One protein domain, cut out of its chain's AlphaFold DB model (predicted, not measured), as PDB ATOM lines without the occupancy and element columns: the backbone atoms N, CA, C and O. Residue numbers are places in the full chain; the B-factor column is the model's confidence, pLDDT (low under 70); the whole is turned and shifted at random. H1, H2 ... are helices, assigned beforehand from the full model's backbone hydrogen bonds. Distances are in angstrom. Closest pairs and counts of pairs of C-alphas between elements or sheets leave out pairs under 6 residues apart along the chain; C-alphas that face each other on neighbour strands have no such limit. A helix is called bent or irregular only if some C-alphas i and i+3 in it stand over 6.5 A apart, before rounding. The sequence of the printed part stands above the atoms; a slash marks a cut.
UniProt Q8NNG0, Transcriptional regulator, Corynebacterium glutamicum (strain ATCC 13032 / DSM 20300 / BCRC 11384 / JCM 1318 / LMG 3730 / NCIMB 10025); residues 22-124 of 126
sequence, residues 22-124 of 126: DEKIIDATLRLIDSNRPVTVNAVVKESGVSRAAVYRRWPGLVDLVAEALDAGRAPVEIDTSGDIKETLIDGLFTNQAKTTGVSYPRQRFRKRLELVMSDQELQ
ATOM      1  N   ASP A  22      27.006  26.118 -18.689       91.56
ATOM      2  CA  ASP A  22      26.067  26.401 -17.602       91.56
ATOM      3  C   ASP A  22      26.498  25.675 -16.322       91.56
ATOM      4  O   ASP A  22      26.696  26.305 -15.288       91.56
ATOM      5  N   GLU A  23      26.763  24.370 -16.426       93.25
ATOM      6  CA  GLU A  23      27.261  23.538 -15.323       93.25
ATOM      7  C   GLU A  23      28.590  24.086 -14.772       93.25
ATOM      8  O   GLU A  23      28.724  24.272 -13.568       93.25
ATOM      9  N   LYS A  24      29.543  24.474 -15.635       95.75
ATOM     10  CA  LYS A  24      30.811  25.094 -15.200       95.75
ATOM     11  C   LYS A  24      30.616  26.407 -14.443       95.75
ATOM     12  O   LYS A  24      31.363  26.678 -13.503       95.75
ATOM     13  N   ILE A  25      29.673  27.242 -14.876       96.94
ATOM     14  CA  ILE A  25      29.366  28.528 -14.242       96.94
ATOM     15  C   ILE A  25      28.692  28.294 -12.884       96.94
ATOM     16  O   ILE A  25      29.095  28.911 -11.894       96.94
ATOM     17  N   ILE A  26      27.726  27.376 -12.816       96.75
ATOM     18  CA  ILE A  26      27.049  26.979 -11.576       96.75
ATOM     19  C   ILE A  26      28.055  26.388 -10.583       96.75
ATOM     20  O   ILE A  26      28.153  26.868  -9.455       96.75
ATOM     21  N   ASP A  27      28.887  25.437 -11.009       96.44
ATOM     22  CA  ASP A  27      29.895  24.802 -10.158       96.44
ATOM     23  C   ASP A  27      30.936  25.801  -9.646       96.44
ATOM     24  O   ASP A  27      31.321  25.766  -8.478       96.44
ATOM     25  N   ALA A  28      31.397  26.720 -10.500       97.88
ATOM     26  CA  ALA A  28      32.301  27.793 -10.095       97.88
ATOM     27  C   ALA A  28      31.661  28.719  -9.051       97.88
ATOM     28  O   ALA A  28      32.309  29.111  -8.079       97.88
ATOM     29  N   THR A  29      30.379  29.038  -9.231       97.81
ATOM     30  CA  THR A  29      29.609  29.862  -8.293       97.81
ATOM     31  C   THR A  29      29.464  29.154  -6.948       97.81
ATOM     32  O   THR A  29      29.774  29.742  -5.912       97.81
ATOM     33  N   LEU A  30      29.103  27.870  -6.958       96.56
ATOM     34  CA  LEU A  30      29.025  27.037  -5.760       96.56
ATOM     35  C   LEU A  30      30.374  26.932  -5.039       96.56
ATOM     36  O   LEU A  30      30.420  27.127  -3.829       96.56
ATOM     37  N   ARG A  31      31.486  26.729  -5.761       96.88
ATOM     38  CA  ARG A  31      32.835  26.715  -5.162       96.88
ATOM     39  C   ARG A  31      33.180  28.028  -4.465       96.88
ATOM     40  O   ARG A  31      33.792  28.006  -3.396       96.88
ATOM     41  N   LEU A  32      32.824  29.172  -5.053       97.31
ATOM     42  CA  LEU A  32      33.036  30.484  -4.432       97.31
ATOM     43  C   LEU A  32      32.222  30.624  -3.142       97.31
ATOM     44  O   LEU A  32      32.791  31.020  -2.123       97.31
ATOM     45  N   ILE A  33      30.939  30.246  -3.186       95.31
ATOM     46  CA  ILE A  33      30.036  30.264  -2.028       95.31
ATOM     47  C   ILE A  33      30.584  29.371  -0.920       95.31
ATOM     48  O   ILE A  33      30.772  29.857   0.191       95.31
ATOM     49  N   ASP A  34      30.888  28.109  -1.227       94.44
ATOM     50  CA  ASP A  34      31.364  27.112  -0.261       94.44
ATOM     51  C   ASP A  34      32.695  27.530   0.377       94.44
ATOM     52  O   ASP A  34      32.912  27.318   1.568       94.44
ATOM     53  N   SER A  35      33.555  28.211  -0.384       95.31
ATOM     54  CA  SER A  35      34.836  28.742   0.100       95.31
ATOM     55  C   SER A  35      34.718  30.091   0.829       95.31
ATOM     56  O   SER A  35      35.745  30.702   1.119       95.31
ATOM     57  N   ASN A  36      33.503  30.605   1.073       92.56
ATOM     58  CA  ASN A  36      33.243  31.937   1.645       92.56
ATOM     59  C   ASN A  36      33.966  33.085   0.914       92.56
ATOM     60  O   ASN A  36      34.309  34.108   1.510       92.56
ATOM     61  N   ARG A  37      34.209  32.935  -0.393       94.75
ATOM     62  CA  ARG A  37      34.790  33.998  -1.220       94.75
ATOM     63  C   ARG A  37      33.675  34.885  -1.782       94.75
ATOM     64  O   ARG A  37      32.597  34.376  -2.091       94.75
ATOM     65  N   PRO A  38      33.919  36.195  -1.982       93.69
ATOM     66  CA  PRO A  38      32.949  37.067  -2.630       93.69
ATOM     67  C   PRO A  38      32.570  36.541  -4.017       93.69
ATOM     68  O   PRO A  38      33.432  36.341  -4.880       93.69
ATOM     69  N   VAL A  39      31.272  36.347  -4.244       96.38
ATOM     70  CA  VAL A  39      30.758  35.979  -5.561       96.38
ATOM     71  C   VAL A  39      30.635  37.255  -6.381       96.38
ATOM     72  O   VAL A  39      29.891  38.165  -6.036       96.38
ATOM     73  N   THR A  40      31.397  37.337  -7.467       97.12
ATOM     74  CA  THR A  40      31.314  38.423  -8.448       97.12
ATOM     75  C   THR A  40      31.377  37.822  -9.842       97.12
ATOM     76  O   THR A  40      31.991  36.772 -10.028       97.12
ATOM     77  N   VAL A  41      30.825  38.503 -10.850       97.31
ATOM     78  CA  VAL A  41      30.907  38.028 -12.245       97.31
ATOM     79  C   VAL A  41      32.363  37.802 -12.675       97.31
ATOM     80  O   VAL A  41      32.661  36.823 -13.347       97.31
ATOM     81  N   ASN A  42      33.296  38.659 -12.239       97.75
ATOM     82  CA  ASN A  42      34.732  38.476 -12.489       97.75
ATOM     83  C   ASN A  42      35.275  37.181 -11.870       97.75
ATOM     84  O   ASN A  42      35.993  36.438 -12.537       97.75
ATOM     85  N   ALA A  43      34.948  36.919 -10.602       98.38
ATOM     86  CA  ALA A  43      35.395  35.715  -9.908       98.38
ATOM     87  C   ALA A  43      34.813  34.452 -10.555       98.38
ATOM     88  O   ALA A  43      35.546  33.495 -10.777       98.38
ATOM     89  N   VAL A  44      33.531  34.479 -10.928       98.19
ATOM     90  CA  VAL A  44      32.852  33.368 -11.611       98.19
ATOM     91  C   VAL A  44      33.481  33.093 -12.974       98.19
ATOM     92  O   VAL A  44      33.796  31.947 -13.280       98.19
ATOM     93  N   VAL A  45      33.722  34.123 -13.789       97.75
ATOM     94  CA  VAL A  45      34.403  33.991 -15.092       97.75
ATOM     95  C   VAL A  45      35.798  33.386 -14.919       97.75
ATOM     96  O   VAL A  45      36.155  32.445 -15.625       97.75
ATOM     97  N   LYS A  46      36.567  33.872 -13.937       98.12
ATOM     98  CA  LYS A  46      37.908  33.357 -13.631       98.12
ATOM     99  C   LYS A  46      37.884  31.884 -13.208       98.12
ATOM    100  O   LYS A  46      38.731  31.117 -13.646       98.12
ATOM    101  N   GLU A  47      36.941  31.504 -12.355       97.94
ATOM    102  CA  GLU A  47      36.842  30.165 -11.764       97.94
ATOM    103  C   GLU A  47      36.195  29.134 -12.712       97.94
ATOM    104  O   GLU A  47      36.515  27.949 -12.650       97.94
ATOM    105  N   SER A  48      35.290  29.566 -13.597       97.00
ATOM    106  CA  SER A  48      34.618  28.702 -14.584       97.00
ATOM    107  C   SER A  48      35.404  28.544 -15.889       97.00
ATOM    108  O   SER A  48      35.183  27.581 -16.626       97.00
ATOM    109  N   GLY A  49      36.285  29.500 -16.207       96.88
ATOM    110  CA  GLY A  49      36.957  29.592 -17.506       96.88
ATOM    111  C   GLY A  49      36.024  29.985 -18.658       96.88
ATOM    112  O   GLY A  49      36.416  29.901 -19.821       96.88
ATOM    113  N   VAL A  50      34.786  30.394 -18.360       96.19
ATOM    114  CA  VAL A  50      33.776  30.777 -19.351       96.19
ATOM    115  C   VAL A  50      33.750  32.296 -19.517       96.19
ATOM    116  O   VAL A  50      33.970  33.041 -18.569       96.19
ATOM    117  N   SER A  51      33.478  32.785 -20.732       95.88
ATOM    118  CA  SER A  51      33.453  34.225 -21.001       95.88
ATOM    119  C   SER A  51      32.309  34.940 -20.273       95.88
ATOM    120  O   SER A  51      31.214  34.406 -20.094       95.88
ATOM    121  N   ARG A  52      32.527  36.214 -19.929       96.62
ATOM    122  CA  ARG A  52      31.497  37.086 -19.341       96.62
ATOM    123  C   ARG A  52      30.222  37.159 -20.193       96.62
ATOM    124  O   ARG A  52      29.125  37.147 -19.647       96.62
ATOM    125  N   ALA A  53      30.359  37.211 -21.518       95.38
ATOM    126  CA  ALA A  53      29.216  37.243 -22.433       95.38
ATOM    127  C   ALA A  53      28.372  35.959 -22.357       95.38
ATOM    128  O   ALA A  53      27.150  36.018 -22.456       95.38
ATOM    129  N   ALA A  54      29.006  34.801 -22.150       92.75
ATOM    130  CA  ALA A  54      28.294  33.540 -21.982       92.75
ATOM    131  C   ALA A  54      27.535  33.465 -20.647       92.75
ATOM    132  O   ALA A  54      26.445  32.900 -20.637       92.75
ATOM    133  N   VAL A  55      28.045  34.087 -19.574       95.38
ATOM    134  CA  VAL A  55      27.307  34.247 -18.306       95.38
ATOM    135  C   VAL A  55      26.046  35.088 -18.525       95.38
ATOM    136  O   VAL A  55      24.939  34.608 -18.294       95.38
ATOM    137  N   TYR A  56      26.188  36.310 -19.052       94.88
ATOM    138  CA  TYR A  56      25.054  37.236 -19.199       94.88
ATOM    139  C   TYR A  56      23.986  36.783 -20.197       94.88
ATOM    140  O   TYR A  56      22.832  37.180 -20.093       94.88
ATOM    141  N   ARG A  57      24.343  35.931 -21.163       93.62
ATOM    142  CA  ARG A  57      23.368  35.342 -22.091       93.62
ATOM    143  C   ARG A  57      22.335  34.466 -21.373       93.62
ATOM    144  O   ARG A  57      21.246  34.276 -21.905       93.62
ATOM    145  N   ARG A  58      22.694  33.890 -20.222       92.88
ATOM    146  CA  ARG A  58      21.846  32.958 -19.470       92.88
ATOM    147  C   ARG A  58      21.284  33.578 -18.196       92.88
ATOM    148  O   ARG A  58      20.115  33.356 -17.909       92.88
ATOM    149  N   TRP A  59      22.087  34.376 -17.498       95.94
ATOM    150  CA  TRP A  59      21.693  35.058 -16.269       95.94
ATOM    151  C   TRP A  59      21.753  36.575 -16.469       95.94
ATOM    152  O   TRP A  59      22.857  37.110 -16.617       95.94
ATOM    153  N   PRO A  60      20.604  37.274 -16.484       91.50
ATOM    154  CA  PRO A  60      20.555  38.730 -16.616       91.50
ATOM    155  C   PRO A  60      21.366  39.445 -15.528       91.50
ATOM    156  O   PRO A  60      22.067  40.419 -15.812       91.50
ATOM    157  N   GLY A  61      21.321  38.927 -14.300       92.25
ATOM    158  CA  GLY A  61      22.041  39.440 -13.148       92.25
ATOM    159  C   GLY A  61      22.814  38.375 -12.372       92.25
ATOM    160  O   GLY A  61      22.661  37.165 -12.536       92.25
ATOM    161  N   LEU A  62      23.677  38.856 -11.474       93.50
ATOM    162  CA  LEU A  62      24.416  37.990 -10.556       93.50
ATOM    163  C   LEU A  62      23.482  37.295  -9.556       93.50
ATOM    164  O   LEU A  62      23.754  36.166  -9.162       93.50
ATOM    165  N   VAL A  63      22.404  37.971  -9.154       93.38
ATOM    166  CA  VAL A  63      21.402  37.430  -8.231       93.38
ATOM    167  C   VAL A  63      20.721  36.207  -8.848       93.38
ATOM    168  O   VAL A  63      20.691  35.169  -8.194       93.38
ATOM    169  N   ASP A  64      20.303  36.278 -10.118       93.56
ATOM    170  CA  ASP A  64      19.703  35.146 -10.842       93.56
ATOM    171  C   ASP A  64      20.633  33.930 -10.863       93.56
ATOM    172  O   ASP A  64      20.228  32.807 -10.565       93.56
ATOM    173  N   LEU A  65      21.916  34.166 -11.159       95.50
ATOM    174  CA  LEU A  65      22.928  33.114 -11.164       95.50
ATOM    175  C   LEU A  65      23.108  32.493  -9.775       95.50
ATOM    176  O   LEU A  65      23.195  31.274  -9.643       95.50
ATOM    177  N   VAL A  66      23.196  33.317  -8.731       95.56
ATOM    178  CA  VAL A  66      23.380  32.824  -7.361       95.56
ATOM    179  C   VAL A  66      22.142  32.060  -6.890       95.56
ATOM    180  O   VAL A  66      22.299  31.029  -6.238       95.56
ATOM    181  N   ALA A  67      20.936  32.513  -7.237       91.75
ATOM    182  CA  ALA A  67      19.696  31.806  -6.939       91.75
ATOM    183  C   ALA A  67      19.674  30.424  -7.611       91.75
ATOM    184  O   ALA A  67      19.535  29.423  -6.911       91.75
ATOM    185  N   GLU A  68      19.923  30.354  -8.925       93.12
ATOM    186  CA  GLU A  68      19.946  29.083  -9.663       93.12
ATOM    187  C   GLU A  68      21.045  28.141  -9.150       93.12
ATOM    188  O   GLU A  68      20.811  26.945  -8.971       93.12
ATOM    189  N   ALA A  69      22.232  28.671  -8.833       94.50
ATOM    190  CA  ALA A  69      23.315  27.878  -8.258       94.50
ATOM    191  C   ALA A  69      22.941  27.290  -6.894       94.50
ATOM    192  O   ALA A  69      23.231  26.128  -6.621       94.50
ATOM    193  N   LEU A  70      22.289  28.070  -6.033       91.94
ATOM    194  CA  LEU A  70      21.842  27.602  -4.724       91.94
ATOM    195  C   LEU A  70      20.668  26.622  -4.828       91.94
ATOM    196  O   LEU A  70      20.569  25.721  -3.998       91.94
ATOM    197  N   ASP A  71      19.815  26.740  -5.839       88.38
ATOM    198  CA  ASP A  71      18.726  25.788  -6.060       88.38
ATOM    199  C   ASP A  71      19.238  24.448  -6.647       88.38
ATOM    200  O   ASP A  71      18.574  23.415  -6.525       88.38
ATOM    201  N   ALA A  72      20.470  24.402  -7.174       86.50
ATOM    202  CA  ALA A  72      21.106  23.162  -7.616       86.50
ATOM    203  C   ALA A  72      21.314  22.167  -6.453       86.50
ATOM    204  O   ALA A  72      22.036  22.419  -5.484       86.50
ATOM    205  N   GLY A  73      20.690  20.989  -6.572       76.56
ATOM    206  CA  GLY A  73      20.758  19.925  -5.564       76.56
ATOM    207  C   GLY A  73      19.893  20.171  -4.322       76.56
ATOM    208  O   GLY A  73      19.974  19.393  -3.371       76.56
ATOM    209  N   ARG A  74      19.068  21.225  -4.318       79.56
ATOM    210  CA  ARG A  74      18.055  21.469  -3.290       79.56
ATOM    211  C   ARG A  74      16.788  20.685  -3.639       79.56
ATOM    212  O   ARG A  74      16.274  20.820  -4.747       79.56
ATOM    213  N   ALA A  75      16.271  19.878  -2.713       73.50
ATOM    214  CA  ALA A  75      14.950  19.279  -2.897       73.50
ATOM    215  C   ALA A  75      13.843  20.260  -2.465       73.50
ATOM    216  O   ALA A  75      14.105  21.160  -1.654       73.50
ATOM    217  N   PRO A  76      12.612  20.093  -2.983       70.44
ATOM    218  CA  PRO A  76      11.451  20.822  -2.492       70.44
ATOM    219  C   PRO A  76      11.322  20.697  -0.974       70.44
ATOM    220  O   PRO A  76      11.570  19.634  -0.410       70.44
ATOM    221  N   VAL A  77      10.957  21.804  -0.326       70.69
ATOM    222  CA  VAL A  77      10.714  21.821   1.116       70.69
ATOM    223  C   VAL A  77       9.303  21.306   1.364       70.69
ATOM    224  O   VAL A  77       8.341  21.970   0.982       70.69
ATOM    225  N   GLU A  78       9.174  20.157   2.017       73.06
ATOM    226  CA  GLU A  78       7.885  19.684   2.528       73.06
ATOM    227  C   GLU A  78       7.741  20.135   3.985       73.06
ATOM    228  O   GLU A  78       8.532  19.756   4.850       73.06
ATOM    229  N   ILE A  79       6.771  21.016   4.246       73.69
ATOM    230  CA  ILE A  79       6.482  21.539   5.586       73.69
ATOM    231  C   ILE A  79       5.187  20.897   6.071       73.69
ATOM    232  O   ILE A  79       4.121  21.156   5.514       73.69
ATOM    233  N   ASP A  80       5.277  20.094   7.128       76.88
ATOM    234  CA  ASP A  80       4.101  19.568   7.815       76.88
ATOM    235  C   ASP A  80       3.509  20.634   8.748       76.88
ATOM    236  O   ASP A  80       4.089  20.991   9.777       76.88
ATOM    237  N   THR A  81       2.346  21.162   8.369       80.75
ATOM    238  CA  THR A  81       1.610  22.191   9.117       80.75
ATOM    239  C   THR A  81       0.504  21.625  10.008       80.75
ATOM    240  O   THR A  81      -0.251  22.399  10.593       80.75
ATOM    241  N   SER A  82       0.385  20.298  10.124       84.75
ATOM    242  CA  SER A  82      -0.644  19.658  10.955       84.75
ATOM    243  C   SER A  82      -0.365  19.748  12.464       84.75
ATOM    244  O   SER A  82      -1.287  19.604  13.266       84.75
ATOM    245  N   GLY A  83       0.893  19.993  12.843       83.56
ATOM    246  CA  GLY A  83       1.352  20.128  14.227       83.56
ATOM    247  C   GLY A  83       1.519  21.574  14.704       83.56
ATOM    248  O   GLY A  83       0.967  22.519  14.139       83.56
ATOM    249  N   ASP A  84       2.307  21.754  15.769       89.81
ATOM    250  CA  ASP A  84       2.658  23.084  16.267       89.81
ATOM    251  C   ASP A  84       3.545  23.827  15.255       89.81
ATOM    252  O   ASP A  84       4.683  23.449  14.975       89.81
ATOM    253  N   ILE A  85       3.019  24.926  14.714       88.12
ATOM    254  CA  ILE A  85       3.692  25.721  13.680       88.12
ATOM    255  C   ILE A  85       5.036  26.282  14.151       88.12
ATOM    256  O   ILE A  85       5.963  26.394  13.348       88.12
ATOM    257  N   LYS A  86       5.166  26.648  15.431       88.44
ATOM    258  CA  LYS A  86       6.411  27.216  15.951       88.44
ATOM    259  C   LYS A  86       7.497  26.144  15.972       88.44
ATOM    260  O   LYS A  86       8.610  26.421  15.529       88.44
ATOM    261  N   GLU A  87       7.185  24.942  16.442       85.56
ATOM    262  CA  GLU A  87       8.106  23.805  16.419       85.56
ATOM    263  C   GLU A  87       8.467  23.401  14.988       85.56
ATOM    264  O   GLU A  87       9.654  23.297  14.675       85.56
ATOM    265  N   THR A  88       7.483  23.307  14.085       84.19
ATOM    266  CA  THR A  88       7.721  23.031  12.659       84.19
ATOM    267  C   THR A  88       8.683  24.048  12.034       84.19
ATOM    268  O   THR A  88       9.620  23.671  11.323       84.19
ATOM    269  N   LEU A  89       8.494  25.345  12.299       83.81
ATOM    270  CA  LEU A  89       9.376  26.394  11.779       83.81
ATOM    271  C   LEU A  89      10.782  26.312  12.379       83.81
ATOM    272  O   LEU A  89      11.767  26.483  11.656       83.81
ATOM    273  N   ILE A  90      10.894  26.040  13.681       84.62
ATOM    274  CA  ILE A  90      12.194  25.890  14.342       84.62
ATOM    275  C   ILE A  90      12.966  24.714  13.736       84.62
ATOM    276  O   ILE A  90      14.144  24.858  13.388       84.62
ATOM    277  N   ASP A  91      12.301  23.579  13.541       78.50
ATOM    278  CA  ASP A  91      12.915  22.387  12.968       78.50
ATOM    279  C   ASP A  91      13.322  22.585  11.509       78.50
ATOM    280  O   ASP A  91      14.452  22.246  11.137       78.50
ATOM    281  N   GLY A  92      12.445  23.199  10.709       76.56
ATOM    282  CA  GLY A  92      12.684  23.459   9.293       76.56
ATOM    283  C   GLY A  92      13.778  24.493   9.020       76.56
ATOM    284  O   GLY A  92      14.484  24.372   8.021       76.56
ATOM    285  N   LEU A  93      13.963  25.486   9.896       77.88
ATOM    286  CA  LEU A  93      14.949  26.556   9.700       77.88
ATOM    287  C   LEU A  93      16.275  26.289  10.429       77.88
ATOM    288  O   LEU A  93      17.356  26.559   9.885       77.88
ATOM    289  N   PHE A  94      16.226  25.750  11.650       74.31
ATOM    290  CA  PHE A  94      17.362  25.782  12.576       74.31
ATOM    291  C   PHE A  94      17.868  24.409  13.029       74.31
ATOM    292  O   PHE A  94      19.082  24.281  13.217       74.31
ATOM    293  N   THR A  95      17.007  23.402  13.187       67.31
ATOM    294  CA  THR A  95      17.394  22.152  13.873       67.31
ATOM    295  C   THR A  95      17.706  21.008  12.915       67.31
ATOM    296  O   THR A  95      18.775  20.407  13.022       67.31
ATOM    297  N   ASN A  96      16.813  20.697  11.968       63.16
ATOM    298  CA  ASN A  96      16.935  19.490  11.154       63.16
ATOM    299  C   ASN A  96      16.431  19.677   9.717       63.16
ATOM    300  O   ASN A  96      15.448  19.078   9.289       63.16
ATOM    301  N   GLN A  97      17.170  20.466   8.940       60.19
ATOM    302  CA  GLN A  97      16.850  20.734   7.533       60.19
ATOM    303  C   GLN A  97      16.830  19.474   6.652       60.19
ATOM    304  O   GLN A  97      16.209  19.482   5.594       60.19
ATOM    305  N   ALA A  98      17.479  18.380   7.067       57.88
ATOM    306  CA  ALA A  98      17.434  17.116   6.331       57.88
ATOM    307  C   ALA A  98      16.030  16.484   6.347       57.88
ATOM    308  O   ALA A  98      15.661  15.817   5.386       57.88
ATOM    309  N   LYS A  99      15.226  16.739   7.395       55.81
ATOM    310  CA  LYS A  99      13.819  16.309   7.447       55.81
ATOM    311  C   LYS A  99      12.943  17.054   6.442       55.81
ATOM    312  O   LYS A  99      11.997  16.467   5.939       55.81
ATOM    313  N   THR A 100      13.257  18.314   6.145       55.16
ATOM    314  CA  THR A 100      12.456  19.163   5.255       55.16
ATOM    315  C   THR A 100      12.959  19.197   3.812       55.16
ATOM    316  O   THR A 100      12.163  19.441   2.919       55.16
ATOM    317  N   THR A 101      14.250  18.950   3.557       57.00
ATOM    318  CA  THR A 101      14.865  19.020   2.208       57.00
ATOM    319  C   THR A 101      15.253  17.660   1.619       57.00
ATOM    320  O   THR A 101      15.906  17.617   0.581       57.00
ATOM    321  N   GLY A 102      14.890  16.543   2.262       51.34
ATOM    322  CA  GLY A 102      15.002  15.173   1.728       51.34
ATOM    323  C   GLY A 102      16.416  14.640   1.429       51.34
ATOM    324  O   GLY A 102      16.579  13.443   1.205       51.34
ATOM    325  N   VAL A 103      17.453  15.483   1.432       55.34
ATOM    326  CA  VAL A 103      18.857  15.149   1.146       55.34
ATOM    327  C   VAL A 103      19.765  16.061   1.981       55.34
ATOM    328  O   VAL A 103      19.364  17.145   2.398       55.34
ATOM    329  N   SER A 104      21.007  15.634   2.228       65.06
ATOM    330  CA  SER A 104      22.076  16.419   2.867       65.06
ATOM    331  C   SER A 104      22.468  17.658   2.038       65.06
ATOM    332  O   SER A 104      23.550  17.716   1.451       65.06
ATOM    333  N   TYR A 105      21.599  18.664   1.976       76.50
ATOM    334  CA  TYR A 105      21.899  19.958   1.379       76.50
ATOM    335  C   TYR A 105      22.761  20.797   2.348       76.50
ATOM    336  O   TYR A 105      22.421  20.906   3.531       76.50
ATOM    337  N   PRO A 106      23.889  21.393   1.909       84.19
ATOM    338  CA  PRO A 106      24.783  22.105   2.818       84.19
ATOM    339  C   PRO A 106      24.108  23.296   3.514       84.19
ATOM    340  O   PRO A 106      23.621  24.228   2.870       84.19
ATOM    341  N   ARG A 107      24.167  23.327   4.853       79.44
ATOM    342  CA  ARG A 107      23.531  24.367   5.687       79.44
ATOM    343  C   ARG A 107      23.972  25.794   5.339       79.44
ATOM    344  O   ARG A 107      23.206  26.742   5.492       79.44
ATOM    345  N   GLN A 108      25.210  25.954   4.885       84.31
ATOM    346  CA  GLN A 108      25.757  27.226   4.410       84.31
ATOM    347  C   GLN A 108      25.026  27.738   3.168       84.31
ATOM    348  O   GLN A 108      24.637  28.904   3.129       84.31
ATOM    349  N   ARG A 109      24.787  26.864   2.185       89.00
ATOM    350  CA  ARG A 109      24.068  27.215   0.957       89.00
ATOM    351  C   ARG A 109      22.615  27.581   1.264       89.00
ATOM    352  O   ARG A 109      22.133  28.601   0.783       89.00
ATOM    353  N   PHE A 110      21.967  26.852   2.175       85.44
ATOM    354  CA  PHE A 110      20.611  27.184   2.629       85.44
ATOM    355  C   PHE A 110      20.524  28.570   3.260       85.44
ATOM    356  O   PHE A 110      19.678  29.377   2.882       85.44
ATOM    357  N   ARG A 111      21.438  28.880   4.186       85.88
ATOM    358  CA  ARG A 111      21.505  30.212   4.798       85.88
ATOM    359  C   ARG A 111      21.724  31.300   3.759       85.88
ATOM    360  O   ARG A 111      21.049  32.320   3.818       85.88
ATOM    361  N   LYS A 112      22.617  31.065   2.793       88.62
ATOM    362  CA  LYS A 112      22.874  32.035   1.731       88.62
ATOM    363  C   LYS A 112      21.648  32.249   0.843       88.62
ATOM    364  O   LYS A 112      21.385  33.378   0.446       88.62
ATOM    365  N   ARG A 113      20.867  31.196   0.586       89.44
ATOM    366  CA  ARG A 113      19.608  31.298  -0.162       89.44
ATOM    367  C   ARG A 113      18.569  32.099   0.612       89.44
ATOM    368  O   ARG A 113      17.949  32.968   0.017       89.44
ATOM    369  N   LEU A 114      18.417  31.858   1.917       88.00
ATOM    370  CA  LEU A 114      17.533  32.659   2.770       88.00
ATOM    371  C   LEU A 114      17.951  34.133   2.793       88.00
ATOM    372  O   LEU A 114      17.109  34.998   2.598       88.00
ATOM    373  N   GLU A 115      19.240  34.423   2.977       88.12
ATOM    374  CA  GLU A 115      19.773  35.791   2.922       88.12
ATOM    375  C   GLU A 115      19.429  36.472   1.591       88.12
ATOM    376  O   GLU A 115      18.964  37.610   1.585       88.12
ATOM    377  N   LEU A 116      19.606  35.756   0.475       89.06
ATOM    378  CA  LEU A 116      19.296  36.255  -0.863       89.06
ATOM    379  C   LEU A 116      17.799  36.556  -1.028       89.06
ATOM    380  O   LEU A 116      17.454  37.647  -1.458       89.06
ATOM    381  N   VAL A 117      16.914  35.634  -0.626       86.69
ATOM    382  CA  VAL A 117      15.447  35.828  -0.676       86.69
ATOM    383  C   VAL A 117      15.001  37.000   0.197       86.69
ATOM    384  O   VAL A 117      14.099  37.747  -0.160       86.69
ATOM    385  N   MET A 118      15.611  37.179   1.366       88.19
ATOM    386  CA  MET A 118      15.249  38.282   2.259       88.19
ATOM    387  C   MET A 118      15.754  39.634   1.750       88.19
ATOM    388  O   MET A 118      15.145  40.657   2.047       88.19
ATOM    389  N   SER A 119      16.847  39.639   0.986       85.56
ATOM    390  CA  SER A 119      17.459  40.856   0.440       85.56
ATOM    391  C   SER A 119      16.878  41.272  -0.915       85.56
ATOM    392  O   SER A 119      17.047  42.423  -1.307       85.56
ATOM    393  N   ASP A 120      16.202  40.360  -1.618       81.56
ATOM    394  CA  ASP A 120      15.596  40.589  -2.930       81.56
ATOM    395  C   ASP A 120      14.099  40.242  -2.903       81.56
ATOM    396  O   ASP A 120      13.710  39.077  -2.792       81.56
ATOM    397  N   GLN A 121      13.246  41.265  -2.999       75.31
ATOM    398  CA  GLN A 121      11.794  41.107  -2.924       75.31
ATOM    399  C   GLN A 121      11.225  40.297  -4.098       75.31
ATOM    400  O   GLN A 121      10.231  39.591  -3.916       75.31
ATOM    401  N   GLU A 122      11.847  40.345  -5.280       78.38
ATOM    402  CA  GLU A 122      11.377  39.588  -6.447       78.38
ATOM    403  C   GLU A 122      11.529  38.076  -6.222       78.38
ATOM    404  O   GLU A 122      10.707  37.285  -6.685       78.38
ATOM    405  N   LEU A 123      12.513  37.668  -5.412       75.50
ATOM    406  CA  LEU A 123      12.751  36.268  -5.058       75.50
ATOM    407  C   LEU A 123      11.834  35.725  -3.954       75.50
ATOM    408  O   LEU A 123      11.902  34.532  -3.660       75.50
ATOM    409  N   GLN A 124      11.006  36.555  -3.316       76.06
ATOM    410  CA  GLN A 124      10.121  36.110  -2.226       76.06
ATOM    411  C   GLN A 124       8.878  35.370  -2.725       76.06
ATOM    412  O   GLN A 124       8.263  34.632  -1.956       76.06
TER     413      GLN A 124
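AT A GLANCE: This is residues 22 to 124 of the 126 residues of the protein "Transcriptional regulator" of Corynebacterium glutamicum (strain ATCC 13032 / DSM 20300 / BCRC 11384 / JCM 1318 / LMG 3730 / NCIMB 10025) (UniProt Q8NNG0). An elongated, all-helix shape has a cluster of four helices, H1 to H4, at one end and the hairpin-free pair H5 and H6 at the other, with H7 between them. In the cluster, H2 and H4 both cross H1 and H3 sits beside H2; H7 packs crosswise on H4, H8 folds back at its end, and a long link, residues 72 to 84, runs from H4 out to the far end at H5. The printed part has 103 residues, with eight named helices in the order H1 to H8 and no named strand. It is only just compact, close to loose, with a radius of gyration of the C-alphas of 15.4 A, and it spans 50 by 26 by 19 A.

IN THESE COORDINATES: The longest helices are H1, residues 22 to 34, 18.1 A from first to last C-alpha, and H7, residues 107 to 119, 18.3 A. C-alpha 22 is at (26.067, 26.401, -17.602), and C-alpha 107 is at (23.531, 24.367, 5.687). H2 is residues 41 to 48, 10.3 A; H3 is residues 52 to 56, 6.4 A; H4 is residues 62 to 71, 14.2 A. H5 is residues 85 to 95, 14.2 A, and is irregular, but only just: C-alphas 92 and 95 are 6.7 A apart. H6 is residues 97 to 101, 5.9 A, and H8 is residues 121 to 124, 5.3 A, ending with C-alpha 124 at (10.121, 36.110, -2.226).

HOW THE PARTS SIT: H1 touches H2 about perpendicular, at 74 degrees, the closest C-alphas being those of Ala 28 and Ser 48, 5.1 A apart. With residues 26 to 30 alone H1 touches H4, about perpendicular at 86 degrees; the closest C-alphas, of Ile 26 and Ala 69, are 5.1 A apart. H2 touches H3, closest at the C-alphas of Val 45 and Arg 52, 6.0 A. H4 touches H7 at a steep tilt of 41 degrees, opposite ways, closest at the C-alphas of Leu 70 and Arg 109, 6.1 A. H1 and H7 only just touch, only at their ends, with 3 pairs of C-alphas within 8 A; the closest are those of Asp 34 and Gln 108, 7.3 A. H7 and H8 touch only at the corner, closest at the C-alphas of Val 117 and Leu 123, 5.2 A. H5 and H6 only just touch, only at the corner, with 3 pairs within 8 A; the closest C-alphas are those of Gly 92 and Thr 100, 5.9 A. H5 and H7 are near each other, with 6 pairs of C-alphas within 10 A. Among the pairs that are apart are H1 and H5, and H3 and H7. In H1 to H7 every O i to N i+4 pair is within hydrogen-bond range; H8 is too short for such a pair.

THE WHOLE: The C-alphas farthest apart, those of Ser 51 and Gly 83, are 49.7 A from each other. The printed part has no cut. The link from H4 to H5, 13 residues, is long. The mean pLDDT of the printed part is 86.1, and residues 95 to 104 are under 70.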